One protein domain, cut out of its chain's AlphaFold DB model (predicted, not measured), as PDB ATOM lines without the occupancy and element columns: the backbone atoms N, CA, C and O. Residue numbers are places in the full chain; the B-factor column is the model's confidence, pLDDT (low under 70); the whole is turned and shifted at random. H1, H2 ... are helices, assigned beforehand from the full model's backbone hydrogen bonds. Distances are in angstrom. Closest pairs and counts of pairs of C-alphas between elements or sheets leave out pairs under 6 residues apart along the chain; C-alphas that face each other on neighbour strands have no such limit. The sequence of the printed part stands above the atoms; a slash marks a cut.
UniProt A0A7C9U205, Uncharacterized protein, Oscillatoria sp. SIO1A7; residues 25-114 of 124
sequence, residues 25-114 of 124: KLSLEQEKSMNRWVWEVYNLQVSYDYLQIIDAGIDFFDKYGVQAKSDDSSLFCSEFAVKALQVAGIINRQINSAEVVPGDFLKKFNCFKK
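Overview. This is residues 25 to 114 of the 124 residues of an uncharacterized protein of Oscillatoria sp. SIO1A7 (UniProt A0A7C9U205). A short helix, H3, sits in the middle, the longer H1 runs slantwise along one side of it, and two small helices, H2 and H4, lie in other parts of the domain, joined to it by long loops. One loop, residues 58 to 76, swings out past H2 to the far end from the start of H1 and comes back to H3; another, residues 88 to 103, folds back beside H3 before H4. You are looking at 90 printed residues with four named helices, in the order H1, H2, H3, H4, and no named strand; the class is all helix, though the helices hold just 38 of the 90 residues. The whole is compact, with a radius of gyration of the C-alphas of 13.8 A, and spans 42 by 32 by 22 A.

Arrangement. Start with the longest helix, H1, residues 28 to 43, and go from Met 34 to Ala 84 in H3, residues 77 to 87. Their C-alphas, the closest of the two helices, are 5.6 A apart; H1 and H3 touch and run opposite ways at a steep tilt of 42 degrees. Next look for H2, residues 51 to 57: it touches no helix, but H2 and H3 are near each other, with 5 pairs of C-alphas within 10 A. H4, residues 104 to 107, touches no helix either; it is only just apart from H3, the closest C-alphas being 8.3 A apart. H4 is also apart from H1 and from H2. Residues 47 to 48 are paired with residues 74 to 75, parallel, a pairing too short to make named strands. In H1, H2 and H3 every O i to N i+4 pair is within hydrogen-bond range; H4 is too short for such a pair, and its one O i to N i+3 pair is within range.

Along the chain. Find C-alpha 28 at (5.483, -4.139, -56.958); from there H1 runs 22.0 A to C-alpha 43 at (19.976, -13.695, -43.451). H3 begins at C-alpha 77, at (5.268, -19.819, -38.272), and is 15.7 A long from first to last C-alpha. H2 measures 10.2 A and H4 4.9 A, ending at C-alpha 107, at (-11.139, -17.720, -39.919).

Size, cuts and confidence. Look at Leu 28 and Tyr 64 for the two C-alphas farthest apart, 42.8 A. The printed part has no cut. H1 to H2 is a short link of 7 residues; H2 to H3, with 19 residues, and H3 to H4, with 16, are long links. The mean pLDDT of the printed part is 81.3; residues 50 to 72 are under 70, and H2 within them has a mean of 58.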
ATOM      1  N   LYS A  25      -3.740  -8.921 -55.709       94.69
ATOM      2  CA  LYS A  25      -2.316  -9.078 -56.001       94.69
ATOM      3  C   LYS A  25      -1.548  -7.923 -55.356       94.69
ATOM      4  O   LYS A  25      -2.014  -6.787 -55.390       94.69
ATOM      5  N   LEU A  26      -0.381  -8.222 -54.797       95.62
ATOM      6  CA  LEU A  26       0.523  -7.199 -54.283       95.62
ATOM      7  C   LEU A  26       0.940  -6.252 -55.412       95.62
ATOM      8  O   LEU A  26       1.189  -6.689 -56.541       95.62
ATOM      9  N   SER A  27       1.042  -4.962 -55.102       96.88
ATOM     10  CA  SER A  27       1.789  -4.045 -55.955       96.88
ATOM     11  C   SER A  27       3.281  -4.388 -55.908       96.88
ATOM     12  O   SER A  27       3.757  -5.033 -54.970       96.88
ATOM     13  N   LEU A  28       4.039  -3.913 -56.899       97.06
ATOM     14  CA  LEU A  28       5.483  -4.139 -56.958       97.06
ATOM     15  C   LEU A  28       6.201  -3.663 -55.682       97.06
ATOM     16  O   LEU A  28       7.107  -4.331 -55.196       97.06
ATOM     17  N   GLU A  29       5.787  -2.529 -55.115       97.00
ATOM     18  CA  GLU A  29       6.412  -1.978 -53.909       97.00
ATOM     19  C   GLU A  29       6.040  -2.760 -52.643       97.00
ATOM     20  O   GLU A  29       6.881  -2.946 -51.760       97.00
ATOM     21  N   GLN A  30       4.816  -3.294 -52.570       97.06
ATOM     22  CA  GLN A  30       4.406  -4.180 -51.475       97.06
ATOM     23  C   GLN A  30       5.181  -5.499 -51.511       97.06
ATOM     24  O   GLN A  30       5.686  -5.948 -50.485       97.06
ATOM     25  N   GLU A  31       5.313  -6.090 -52.699       97.06
ATOM     26  CA  GLU A  31       6.080  -7.316 -52.913       97.06
ATOM     27  C   GLU A  31       7.565  -7.118 -52.587       97.06
ATOM     28  O   GLU A  31       8.144  -7.915 -51.852       97.06
ATOM     29  N   LYS A  32       8.182  -6.022 -53.049       97.19
ATOM     30  CA  LYS A  32       9.573  -5.682 -52.704       97.19
ATOM     31  C   LYS A  32       9.774  -5.515 -51.202       97.19
ATOM     32  O   LYS A  32      10.770  -6.005 -50.674       97.19
ATOM     33  N   SER A  33       8.857  -4.825 -50.526       96.56
ATOM     34  CA  SER A  33       8.943  -4.589 -49.080       96.56
ATOM     35  C   SER A  33       8.838  -5.898 -48.303       96.56
ATOM     36  O   SER A  33       9.672  -6.167 -47.441       96.56
ATOM     37  N   MET A  34       7.869  -6.745 -48.669       96.44
ATOM     38  CA  MET A  34       7.708  -8.081 -48.096       96.44
ATOM     39  C   MET A  34       8.962  -8.930 -48.313       96.44
ATOM     40  O   MET A  34       9.525  -9.448 -47.355       96.44
ATOM     41  N   ASN A  35       9.433  -9.030 -49.559       96.00
ATOM     42  CA  ASN A  35      10.593  -9.846 -49.908       96.00
ATOM     43  C   ASN A  35      11.857  -9.361 -49.198       96.00
ATOM     44  O   ASN A  35      12.615 -10.185 -48.697       96.00
ATOM     45  N   ARG A  36      12.082  -8.044 -49.112       96.44
ATOM     46  CA  ARG A  36      13.228  -7.481 -48.385       96.44
ATOM     47  C   ARG A  36      13.238  -7.942 -46.931       96.44
ATOM     48  O   ARG A  36      14.263  -8.436 -46.476       96.44
ATOM     49  N   TRP A  37      12.105  -7.826 -46.242       95.00
ATOM     50  CA  TRP A  37      11.993  -8.248 -44.849       95.00
ATOM     51  C   TRP A  37      12.154  -9.766 -44.684       95.00
ATOM     52  O   TRP A  37      12.888 -10.215 -43.811       95.00
ATOM     53  N   VAL A  38      11.549 -10.573 -45.565       94.31
ATOM     54  CA  VAL A  38      11.714 -12.040 -45.552       94.31
ATOM     55  C   VAL A  38      13.187 -12.437 -45.699       94.31
ATOM     56  O   VAL A  38      13.672 -13.297 -44.962       94.31
ATOM     57  N   TRP A  39      13.911 -11.802 -46.623       94.25
ATOM     58  CA  TRP A  39      15.337 -12.055 -46.822       94.25
ATOM     59  C   TRP A  39      16.190 -11.576 -45.651       94.25
ATOM     60  O   TRP A  39      17.150 -12.251 -45.298       94.25
ATOM     61  N   GLU A  40      15.844 -10.454 -45.021       93.06
ATOM     62  CA  GLU A  40      16.513  -9.977 -43.810       93.06
ATOM     63  C   GLU A  40      16.369 -10.982 -42.660       93.06
ATOM     64  O   GLU A  40      17.376 -11.410 -42.098       93.06
ATOM     65  N   VAL A  41      15.150 -11.458 -42.388       90.62
ATOM     66  CA  VAL A  41      14.880 -12.494 -41.374       90.62
ATOM     67  C   VAL A  41      15.653 -13.784 -41.665       90.62
ATOM     68  O   VAL A  41      16.199 -14.411 -40.753       90.62
ATOM     69  N   TYR A  42      15.718 -14.194 -42.934       89.94
ATOM     70  CA  TYR A  42      16.498 -15.359 -43.349       89.94
ATOM     71  C   TYR A  42      18.006 -15.149 -43.137       89.94
ATOM     72  O   TYR A  42      18.671 -16.009 -42.559       89.94
ATOM     73  N   ASN A  43      18.548 -14.002 -43.549       90.56
ATOM     74  CA  ASN A  43      19.976 -13.695 -43.451       90.56
ATOM     75  C   ASN A  43      20.444 -13.531 -42.001       90.56
ATOM     76  O   ASN A  43      21.542 -13.964 -41.666       90.56
ATOM     77  N   LEU A  44      19.602 -12.961 -41.136       89.50
ATOM     78  CA  LEU A  44      19.864 -12.839 -39.700       89.50
ATOM     79  C   LEU A  44      19.734 -14.169 -38.948       89.50
ATOM     80  O   LEU A  44      20.015 -14.217 -37.755       89.50
ATOM     81  N   GLN A  45      19.313 -15.246 -39.624       85.69
ATOM     82  CA  GLN A  45      19.105 -16.565 -39.022       85.69
ATOM     83  C   GLN A  45      18.188 -16.509 -37.791       85.69
ATOM     84  O   GLN A  45      18.397 -17.252 -36.835       85.69
ATOM     85  N   VAL A  46      17.146 -15.663 -37.834       83.69
ATOM     86  CA  VAL A  46      16.198 -15.500 -36.720       83.69
ATOM     87  C   VAL A  46      15.698 -16.868 -36.261       83.69
ATOM     88  O   VAL A  46      15.257 -17.693 -37.081       83.69
ATOM     89  N   SER A  47      15.813 -17.115 -34.959       83.31
ATOM     90  CA  SER A  47      15.497 -18.402 -34.348       83.31
ATOM     91  C   SER A  47      14.014 -18.725 -34.493       83.31
ATOM     92  O   SER A  47      13.169 -17.846 -34.647       83.31
ATOM     93  N   TYR A  48      13.685 -20.011 -34.480       76.50
ATOM     94  CA  TYR A  48      12.290 -20.425 -34.425       76.50
ATOM     95  C   TYR A  48      11.796 -20.359 -32.979       76.50
ATOM     96  O   TYR A  48      12.483 -20.852 -32.084       76.50
ATOM     97  N   ASP A  49      10.624 -19.765 -32.755       76.38
ATOM     98  CA  ASP A  49      10.023 -19.711 -31.421       76.38
ATOM     99  C   ASP A  49       9.307 -21.034 -31.106       76.38
ATOM    100  O   ASP A  49       8.191 -21.301 -31.558       76.38
ATOM    101  N   TYR A  50       9.992 -21.898 -30.354       69.12
ATOM    102  CA  TYR A  50       9.450 -23.180 -29.906       69.12
ATOM    103  C   TYR A  50       8.529 -23.054 -28.687       69.12
ATOM    104  O   TYR A  50       7.765 -23.983 -28.429       69.12
ATOM    105  N   LEU A  51       8.573 -21.944 -27.942       65.88
ATOM    106  CA  LEU A  51       7.699 -21.745 -26.784       65.88
ATOM    107  C   LEU A  51       6.261 -21.504 -27.254       65.88
ATOM    108  O   LEU A  51       5.340 -22.138 -26.743       65.88
ATOM    109  N   GLN A  52       6.087 -20.754 -28.346       61.97
ATOM    110  CA  GLN A  52       4.784 -20.591 -28.999       61.97
ATOM    111  C   GLN A  52       4.182 -21.896 -29.561       61.97
ATOM    112  O   GLN A  52       2.971 -21.959 -29.757       61.97
ATOM    113  N   ILE A  53       4.961 -22.968 -29.794       59.09
ATOM    114  CA  ILE A  53       4.374 -24.286 -30.134       59.09
ATOM    115  C   ILE A  53       3.536 -24.815 -28.968       59.09
ATOM    116  O   ILE A  53       2.465 -25.383 -29.188       59.09
ATOM    117  N   ILE A  54       4.045 -24.672 -27.742       57.03
ATOM    118  CA  ILE A  54       3.370 -25.154 -26.535       57.03
ATOM    119  C   ILE A  54       2.100 -24.327 -26.312       57.03
ATOM    120  O   ILE A  54       1.045 -24.906 -26.068       57.03
ATOM    121  N   ASP A  55       2.178 -23.014 -26.521       56.66
ATOM    122  CA  ASP A  55       1.060 -22.086 -26.318       56.66
ATOM    123  C   ASP A  55      -0.010 -22.184 -27.416       56.66
ATOM    124  O   ASP A  55      -1.197 -22.050 -27.142       56.66
ATOM    125  N   ALA A  56       0.368 -22.483 -28.663       54.69
ATOM    126  CA  ALA A  56      -0.592 -22.725 -29.743       54.69
ATOM    127  C   ALA A  56      -1.234 -24.127 -29.672       54.69
ATOM    128  O   ALA A  56      -2.286 -24.358 -30.271       54.69
ATOM    129  N   GLY A  57      -0.582 -25.083 -28.997       48.56
ATOM    130  CA  GLY A  57      -1.080 -26.447 -28.787       48.56
ATOM    131  C   GLY A  57      -1.889 -26.623 -27.500       48.56
ATOM    132  O   GLY A  57      -2.686 -27.555 -27.393       48.56
ATOM    133  N   ILE A  58      -1.698 -25.733 -26.532       44.91
ATOM    134  CA  ILE A  58      -2.375 -25.722 -25.244       44.91
ATOM    135  C   ILE A  58      -2.859 -24.284 -25.050       44.91
ATOM    136  O   ILE A  58      -2.024 -23.419 -24.827       44.91
ATOM    137  N   ASP A  59      -4.178 -24.039 -25.091       50.34
ATOM    138  CA  ASP A  59      -4.891 -22.777 -24.745       50.34
ATOM    139  C   ASP A  59      -4.616 -22.312 -23.280       50.34
ATOM    140  O   ASP A  59      -5.501 -21.896 -22.530       50.34
ATOM    141  N   PHE A  60      -3.393 -22.478 -22.780       45.66
ATOM    142  CA  PHE A  60      -3.043 -22.360 -21.377       45.66
ATOM    143  C   PHE A  60      -2.920 -20.895 -20.967       45.66
ATOM    144  O   PHE A  60      -3.388 -20.542 -19.891       45.66
ATOM    145  N   PHE A  61      -2.350 -20.032 -21.812       48.28
ATOM    146  CA  PHE A  61      -2.085 -18.633 -21.455       48.28
ATOM    147  C   PHE A  61      -3.299 -17.706 -21.609       48.28
ATOM    148  O   PHE A  61      -3.490 -16.828 -20.761       48.28
ATOM    149  N   ASP A  62      -4.194 -17.976 -22.569       51.53
ATOM    150  CA  ASP A  62      -5.467 -17.249 -22.717       51.53
ATOM    151  C   ASP A  62      -6.338 -17.360 -21.454       51.53
ATOM    152  O   ASP A  62      -7.023 -16.412 -21.064       51.53
ATOM    153  N   LYS A  63      -6.252 -18.489 -20.736       49.69
ATOM    154  CA  LYS A  63      -6.998 -18.721 -19.491       49.69
ATOM    155  C   LYS A  63      -6.517 -17.865 -18.308       49.69
ATOM    156  O   LYS A  63      -7.261 -17.715 -17.339       49.69
ATOM    157  N   TYR A  64      -5.312 -17.294 -18.376       51.00
ATOM    158  CA  TYR A  64      -4.706 -16.499 -17.298       51.00
ATOM    159  C   TYR A  64      -4.496 -15.015 -17.654       51.00
ATOM    160  O   TYR A  64      -3.911 -14.283 -16.859       51.00
ATOM    161  N   GLY A  65      -4.996 -14.546 -18.805       46.84
ATOM    162  CA  GLY A  65      -4.944 -13.127 -19.188       46.84
ATOM    163  C   GLY A  65      -3.534 -12.604 -19.488       46.84
ATOM    164  O   GLY A  65      -3.286 -11.402 -19.374       46.84
ATOM    165  N   VAL A  66      -2.602 -13.492 -19.844       52.09
ATOM    166  CA  VAL A  66      -1.224 -13.130 -20.188       52.09
ATOM    167  C   VAL A  66      -1.153 -12.861 -21.689       52.09
ATOM    168  O   VAL A  66      -1.225 -13.787 -22.486       52.09
ATOM    169  N   GLN A  67      -1.009 -11.593 -22.073       57.56
ATOM    170  CA  GLN A  67      -0.748 -11.220 -23.467       57.56
ATOM    171  C   GLN A  67       0.694 -11.572 -23.836       57.56
ATOM    172  O   GLN A  67       1.636 -11.168 -23.142       57.56
ATOM    173  N   ALA A  68       0.872 -12.307 -24.934       60.47
ATOM    174  CA  ALA A  68       2.193 -12.613 -25.463       60.47
ATOM    175  C   ALA A  68       2.858 -11.320 -25.958       60.47
ATOM    176  O   ALA A  68       2.298 -10.573 -26.766       60.47
ATOM    177  N   LYS A  69       4.064 -11.031 -25.463       58.50
ATOM    178  CA  LYS A  69       4.872  -9.925 -25.987       58.50
ATOM    179  C   LYS A  69       5.510 -10.370 -27.298       58.50
ATOM    180  O   LYS A  69       6.175 -11.396 -27.321       58.50
ATOM    181  N   SER A  70       5.348  -9.571 -28.353       57.53
ATOM    182  CA  SER A  70       6.113  -9.747 -29.591       57.53
ATOM    183  C   SER A  70       7.600  -9.586 -29.284       57.53
ATOM    184  O   SER A  70       8.037  -8.493 -28.920       57.53
ATOM    185  N   ASP A  71       8.359 -10.664 -29.443       64.94
ATOM    186  CA  ASP A  71       9.816 -10.643 -29.484       64.94
ATOM    187  C   ASP A  71      10.250 -10.955 -30.919       64.94
ATOM    188  O   ASP A  71       9.863 -11.964 -31.494       64.94
ATOM    189  N   ASP A  72      11.037 -10.070 -31.524       65.06
ATOM    190  CA  ASP A  72      11.528 -10.256 -32.893       65.06
ATOM    191  C   ASP A  72      12.774 -11.164 -32.940       65.06
ATOM    192  O   ASP A  72      13.257 -11.492 -34.026       65.06
ATOM    193  N   SER A  73      13.309 -11.574 -31.780       70.25
ATOM    194  CA  SER A  73      14.498 -12.432 -31.674       70.25
ATOM    195  C   SER A  73      14.234 -13.899 -32.054       70.25
ATOM    196  O   SER A  73      15.150 -14.618 -32.475       70.25
ATOM    197  N   SER A  74      12.971 -14.326 -31.989       75.38
ATOM    198  CA  SER A  74      12.493 -15.625 -32.451       75.38
ATOM    199  C   SER A  74      11.091 -15.507 -33.030       75.38
ATOM    200  O   SER A  74      10.273 -14.783 -32.487       75.38
ATOM    201  N   LEU A  75      10.793 -16.230 -34.112       77.56
ATOM    202  CA  LEU A  75       9.484 -16.160 -34.767       77.56
ATOM    203  C   LEU A  75       8.851 -17.541 -34.909       77.56
ATOM    204  O   LEU A  75       9.474 -18.474 -35.432       77.56
ATOM    205  N   PHE A  76       7.582 -17.649 -34.522       85.38
ATOM    206  CA  PHE A  76       6.737 -18.791 -34.860       85.38
ATOM    207  C   PHE A  76       6.208 -18.688 -36.305       85.38
ATOM    208  O   PHE A  76       6.301 -17.646 -36.961       85.38
ATOM    209  N   CYS A  77       5.655 -19.776 -36.854       86.69
ATOM    210  CA  CYS A  77       5.268 -19.819 -38.272       86.69
ATOM    211  C   CYS A  77       4.127 -18.849 -38.626       86.69
ATOM    212  O   CYS A  77       4.180 -18.199 -39.673       86.69
ATOM    213  N   SER A  78       3.111 -18.735 -37.767       88.50
ATOM    214  CA  SER A  78       2.009 -17.785 -37.947       88.50
ATOM    215  C   SER A  78       2.464 -16.351 -37.706       88.50
ATOM    216  O   SER A  78       2.109 -15.472 -38.488       88.50
ATOM    217  N   GLU A  79       3.305 -16.123 -36.699       89.62
ATOM    218  CA  GLU A  79       3.866 -14.809 -36.399       89.62
ATOM    219  C   GLU A  79       4.658 -14.245 -37.588       89.62
ATOM    220  O   GLU A  79       4.410 -13.122 -38.036       89.62
ATOM    221  N   PHE A  80       5.546 -15.061 -38.165       91.62
ATOM    222  CA  PHE A  80       6.301 -14.703 -39.364       91.62
ATOM    223  C   PHE A  80       5.374 -14.306 -40.521       91.62
ATOM    224  O   PHE A  80       5.584 -13.278 -41.169       91.62
ATOM    225  N   ALA A  81       4.326 -15.094 -40.770       93.44
ATOM    226  CA  ALA A  81       3.381 -14.819 -41.845       93.44
ATOM    227  C   ALA A  81       2.571 -13.531 -41.597       93.44
ATOM    228  O   ALA A  81       2.360 -12.760 -42.535       93.44
ATOM    229  N   VAL A  82       2.161 -13.245 -40.355       93.94
ATOM    230  CA  VAL A  82       1.491 -11.981 -39.999       93.94
ATOM    231  C   VAL A  82       2.423 -10.794 -40.211       93.94
ATOM    232  O   VAL A  82       2.034  -9.846 -40.894       93.94
ATOM    233  N   LYS A  83       3.663 -10.852 -39.712       93.19
ATOM    234  CA  LYS A  83       4.638  -9.764 -39.891       93.19
ATOM    235  C   LYS A  83       4.924  -9.497 -41.367       93.19
ATOM    236  O   LYS A  83       4.878  -8.344 -41.794       93.19
ATOM    237  N   ALA A  84       5.089 -10.538 -42.185       94.75
ATOM    238  CA  ALA A  84       5.250 -10.384 -43.634       94.75
ATOM    239  C   ALA A  84       4.062  -9.638 -44.279       94.75
ATOM    240  O   ALA A  84       4.251  -8.734 -45.099       94.75
ATOM    241  N   LEU A  85       2.828  -9.970 -43.883       95.62
ATOM    242  CA  LEU A  85       1.618  -9.300 -44.373       95.62
ATOM    243  C   LEU A  85       1.497  -7.851 -43.869       95.62
ATOM    244  O   LEU A  85       1.010  -6.994 -44.608       95.62
ATOM    245  N   GLN A  86       1.947  -7.558 -42.646       95.56
ATOM    246  CA  GLN A  86       1.987  -6.201 -42.084       95.56
ATOM    247  C   GLN A  86       3.017  -5.318 -42.791       95.56
ATOM    248  O   GLN A  86       2.720  -4.165 -43.120       95.56
ATOM    249  N   VAL A  87       4.203  -5.861 -43.081       95.75
ATOM    250  CA  VAL A  87       5.251  -5.183 -43.859       95.75
ATOM    251  C   VAL A  87       4.743  -4.841 -45.258       95.75
ATOM    252  O   VAL A  87       4.959  -3.731 -45.741       95.75
ATOM    253  N   ALA A  88       3.990  -5.749 -45.880       95.25
ATOM    254  CA  ALA A  88       3.349  -5.517 -47.172       95.25
ATOM    255  C   ALA A  88       2.125  -4.581 -47.119       95.25
ATOM    256  O   ALA A  88       1.548  -4.258 -48.160       95.25
ATOM    257  N   GLY A  89       1.694  -4.163 -45.925       95.06
ATOM    258  CA  GLY A  89       0.520  -3.310 -45.733       95.06
ATOM    259  C   GLY A  89      -0.810  -3.987 -46.077       95.06
ATOM    260  O   GLY A  89      -1.765  -3.301 -46.426       95.06
ATOM    261  N   ILE A  90      -0.877  -5.321 -46.022       95.00
ATOM    262  CA  ILE A  90      -2.087  -6.098 -46.344       95.00
ATOM    263  C   ILE A  90      -3.021  -6.225 -45.142       95.00
ATOM    264  O   ILE A  90      -4.237  -6.295 -45.309       95.00
ATOM    265  N   ILE A  91      -2.460  -6.249 -43.934       93.19
ATOM    266  CA  ILE A  91      -3.211  -6.328 -42.679       93.19
ATOM    267  C   ILE A  91      -2.777  -5.210 -41.726       93.19
ATOM    268  O   ILE A  91      -1.701  -4.628 -41.881       93.19
ATOM    269  N   ASN A  92      -3.626  -4.895 -40.744       91.25
ATOM    270  CA  ASN A  92      -3.371  -3.823 -39.783       91.25
ATOM    271  C   ASN A  92      -2.094  -4.107 -38.963       91.25
ATOM    272  O   ASN A  92      -1.921  -5.194 -38.407       91.25
ATOM    273  N   ARG A  93      -1.218  -3.099 -38.856       88.56
ATOM    274  CA  ARG A  93       0.020  -3.138 -38.059       88.56
ATOM    275  C   ARG A  93      -0.219  -3.244 -36.549       88.56
ATOM    276  O   ARG A  93       0.700  -3.593 -35.828       88.56
ATOM    277  N   GLN A  94      -1.428  -2.948 -36.075       88.50
ATOM    278  CA  GLN A  94      -1.808  -3.061 -34.661       88.50
ATOM    279  C   GLN A  94      -2.160  -4.492 -34.233       88.50
ATOM    280  O   GLN A  94      -2.376  -4.731 -33.050       88.50
ATOM    281  N   ILE A  95      -2.259  -5.440 -35.171       86.75
ATOM    282  CA  ILE A  95      -2.494  -6.848 -34.835       86.75
ATOM    283  C   ILE A  95      -1.239  -7.397 -34.150       86.75
ATOM    284  O   ILE A  95      -0.161  -7.366 -34.743       86.75
ATOM    285  N   ASN A  96      -1.389  -7.911 -32.928       84.81
ATOM    286  CA  ASN A  96      -0.307  -8.584 -32.220       84.81
ATOM    287  C   ASN A  96      -0.027  -9.937 -32.887       84.81
ATOM    288  O   ASN A  96      -0.827 -10.863 -32.786       84.81
ATOM    289  N   SER A  97       1.091 -10.052 -33.599       84.12
ATOM    290  CA  SER A  97       1.446 -11.264 -34.340       84.12
ATOM    291  C   SER A  97       1.731 -12.467 -33.439       84.12
ATOM    292  O   SER A  97       1.534 -13.591 -33.893       84.12
ATOM    293  N   ALA A  98       2.152 -12.237 -32.190       81.12
ATOM    294  CA  ALA A  98       2.446 -13.288 -31.213       81.12
ATOM    295  C   ALA A  98       1.181 -13.991 -30.679       81.12
ATOM    296  O   ALA A  98       1.262 -15.084 -30.136       81.12
ATOM    297  N   GLU A  99       0.001 -13.388 -30.859       80.56
ATOM    298  CA  GLU A  99      -1.296 -13.976 -30.478       80.56
ATOM    299  C   GLU A  99      -1.996 -14.673 -31.657       80.56
ATOM    300  O   GLU A  99      -3.091 -15.221 -31.517       80.56
ATOM    301  N   VAL A 100      -1.402 -14.632 -32.854       83.50
ATOM    302  CA  VAL A 100      -2.022 -15.207 -34.047       83.50
ATOM    303  C   VAL A 100      -1.604 -16.656 -34.207       83.50
ATOM    304  O   VAL A 100      -0.429 -16.969 -34.392       83.50
ATOM    305  N   VAL A 101      -2.594 -17.542 -34.265       85.25
ATOM    306  CA  VAL A 101      -2.393 -18.975 -34.515       85.25
ATOM    307  C   VAL A 101      -2.674 -19.341 -35.979       85.25
ATOM    308  O   VAL A 101      -3.413 -18.635 -36.670       85.25
ATOM    309  N   PRO A 102      -2.158 -20.474 -36.499       85.19
ATOM    310  CA  PRO A 102      -2.352 -20.860 -37.901       85.19
ATOM    311  C   PRO A 102      -3.821 -20.927 -38.358       85.19
ATOM    312  O   PRO A 102      -4.132 -20.614 -39.506       85.19
ATOM    313  N   GLY A 103      -4.747 -21.290 -37.462       85.12
ATOM    314  CA  GLY A 103      -6.182 -21.337 -37.767       85.12
ATOM    315  C   GLY A 103      -6.802 -19.973 -38.100       85.12
ATOM    316  O   GLY A 103      -7.815 -19.911 -38.804       85.12
ATOM    317  N   ASP A 104      -6.186 -18.878 -37.659       88.81
ATOM    318  CA  ASP A 104      -6.703 -17.524 -37.857       88.81
ATOM    319  C   ASP A 104      -6.596 -17.057 -39.309       88.81
ATOM    320  O   ASP A 104      -7.456 -16.307 -39.775       88.81
ATOM    321  N   PHE A 105      -5.622 -17.568 -40.070       89.75
ATOM    322  CA  PHE A 105      -5.485 -17.327 -41.516       89.75
ATOM    323  C   PHE A 105      -6.720 -17.756 -42.306       89.75
ATOM    324  O   PHE A 105      -7.039 -17.152 -43.327       89.75
ATOM    325  N   LEU A 106      -7.437 -18.767 -41.813       87.38
ATOM    326  CA  LEU A 106      -8.659 -19.270 -42.437       87.38
ATOM    327  C   LEU A 106      -9.928 -18.601 -41.896       87.38
ATOM    328  O   LEU A 106     -10.919 -18.525 -42.620       87.38
ATOM    329  N   LYS A 107      -9.924 -18.160 -40.631       86.88
ATOM    330  CA  LYS A 107     -11.139 -17.720 -39.919       86.88
ATOM    331  C   LYS A 107     -11.241 -16.206 -39.727       86.88
ATOM    332  O   LYS A 107     -12.338 -15.665 -39.817       86.88
ATOM    333  N   LYS A 108     -10.125 -15.534 -39.427       88.38
ATOM    334  CA  LYS A 108     -10.092 -14.125 -39.000       88.38
ATOM    335  C   LYS A 108      -9.652 -13.181 -40.121       88.38
ATOM    336  O   LYS A 108     -10.178 -12.076 -40.234       88.38
ATOM    337  N   PHE A 109      -8.720 -13.600 -40.978       92.31
ATOM    338  CA  PHE A 109      -8.187 -12.731 -42.031       92.31
ATOM    339  C   PHE A 109      -9.020 -12.781 -43.317       92.31
ATOM    340  O   PHE A 109      -9.086 -13.788 -44.016       92.31
ATOM    341  N   ASN A 110      -9.616 -11.645 -43.684       92.94
ATOM    342  CA  ASN A 110     -10.465 -11.529 -44.874       92.94
ATOM    343  C   ASN A 110      -9.691 -11.241 -46.176       92.94
ATOM    344  O   ASN A 110     -10.319 -11.071 -47.224       92.94
ATOM    345  N   CYS A 111      -8.358 -11.175 -46.134       94.00
ATOM    346  CA  CYS A 111      -7.507 -10.841 -47.278       94.00
ATOM    347  C   CYS A 111      -7.226 -12.036 -48.208       94.00
ATOM    348  O   CYS A 111      -6.679 -11.838 -49.293       94.00
ATOM    349  N   PHE A 112      -7.643 -13.251 -47.837       95.88
ATOM    350  CA  PHE A 112      -7.422 -14.476 -48.610       95.88
ATOM    351  C   PHE A 112      -8.638 -14.906 -49.440       95.88
ATOM    352  O   PHE A 112      -9.793 -14.718 -49.057       95.88
ATOM    353  N   LYS A 113      -8.377 -15.500 -50.605       95.00
ATOM    354  CA  LYS A 113      -9.356 -16.252 -51.397       95.00
ATOM    355  C   LYS A 113      -9.602 -17.616 -50.753       95.00
ATOM    356  O   LYS A 113      -8.934 -18.007 -49.797       95.00
ATOM    357  N   LYS A 114     -10.539 -18.371 -51.329       92.62
ATOM    358  CA  LYS A 114     -10.712 -19.787 -50.999       92.62
ATOM    359  C   LYS A 114      -9.389 -20.535 -51.203       92.62
ATOM    360  O   LYS A 114      -8.687 -20.289 -52.186       92.62
TER     361      LYS A 114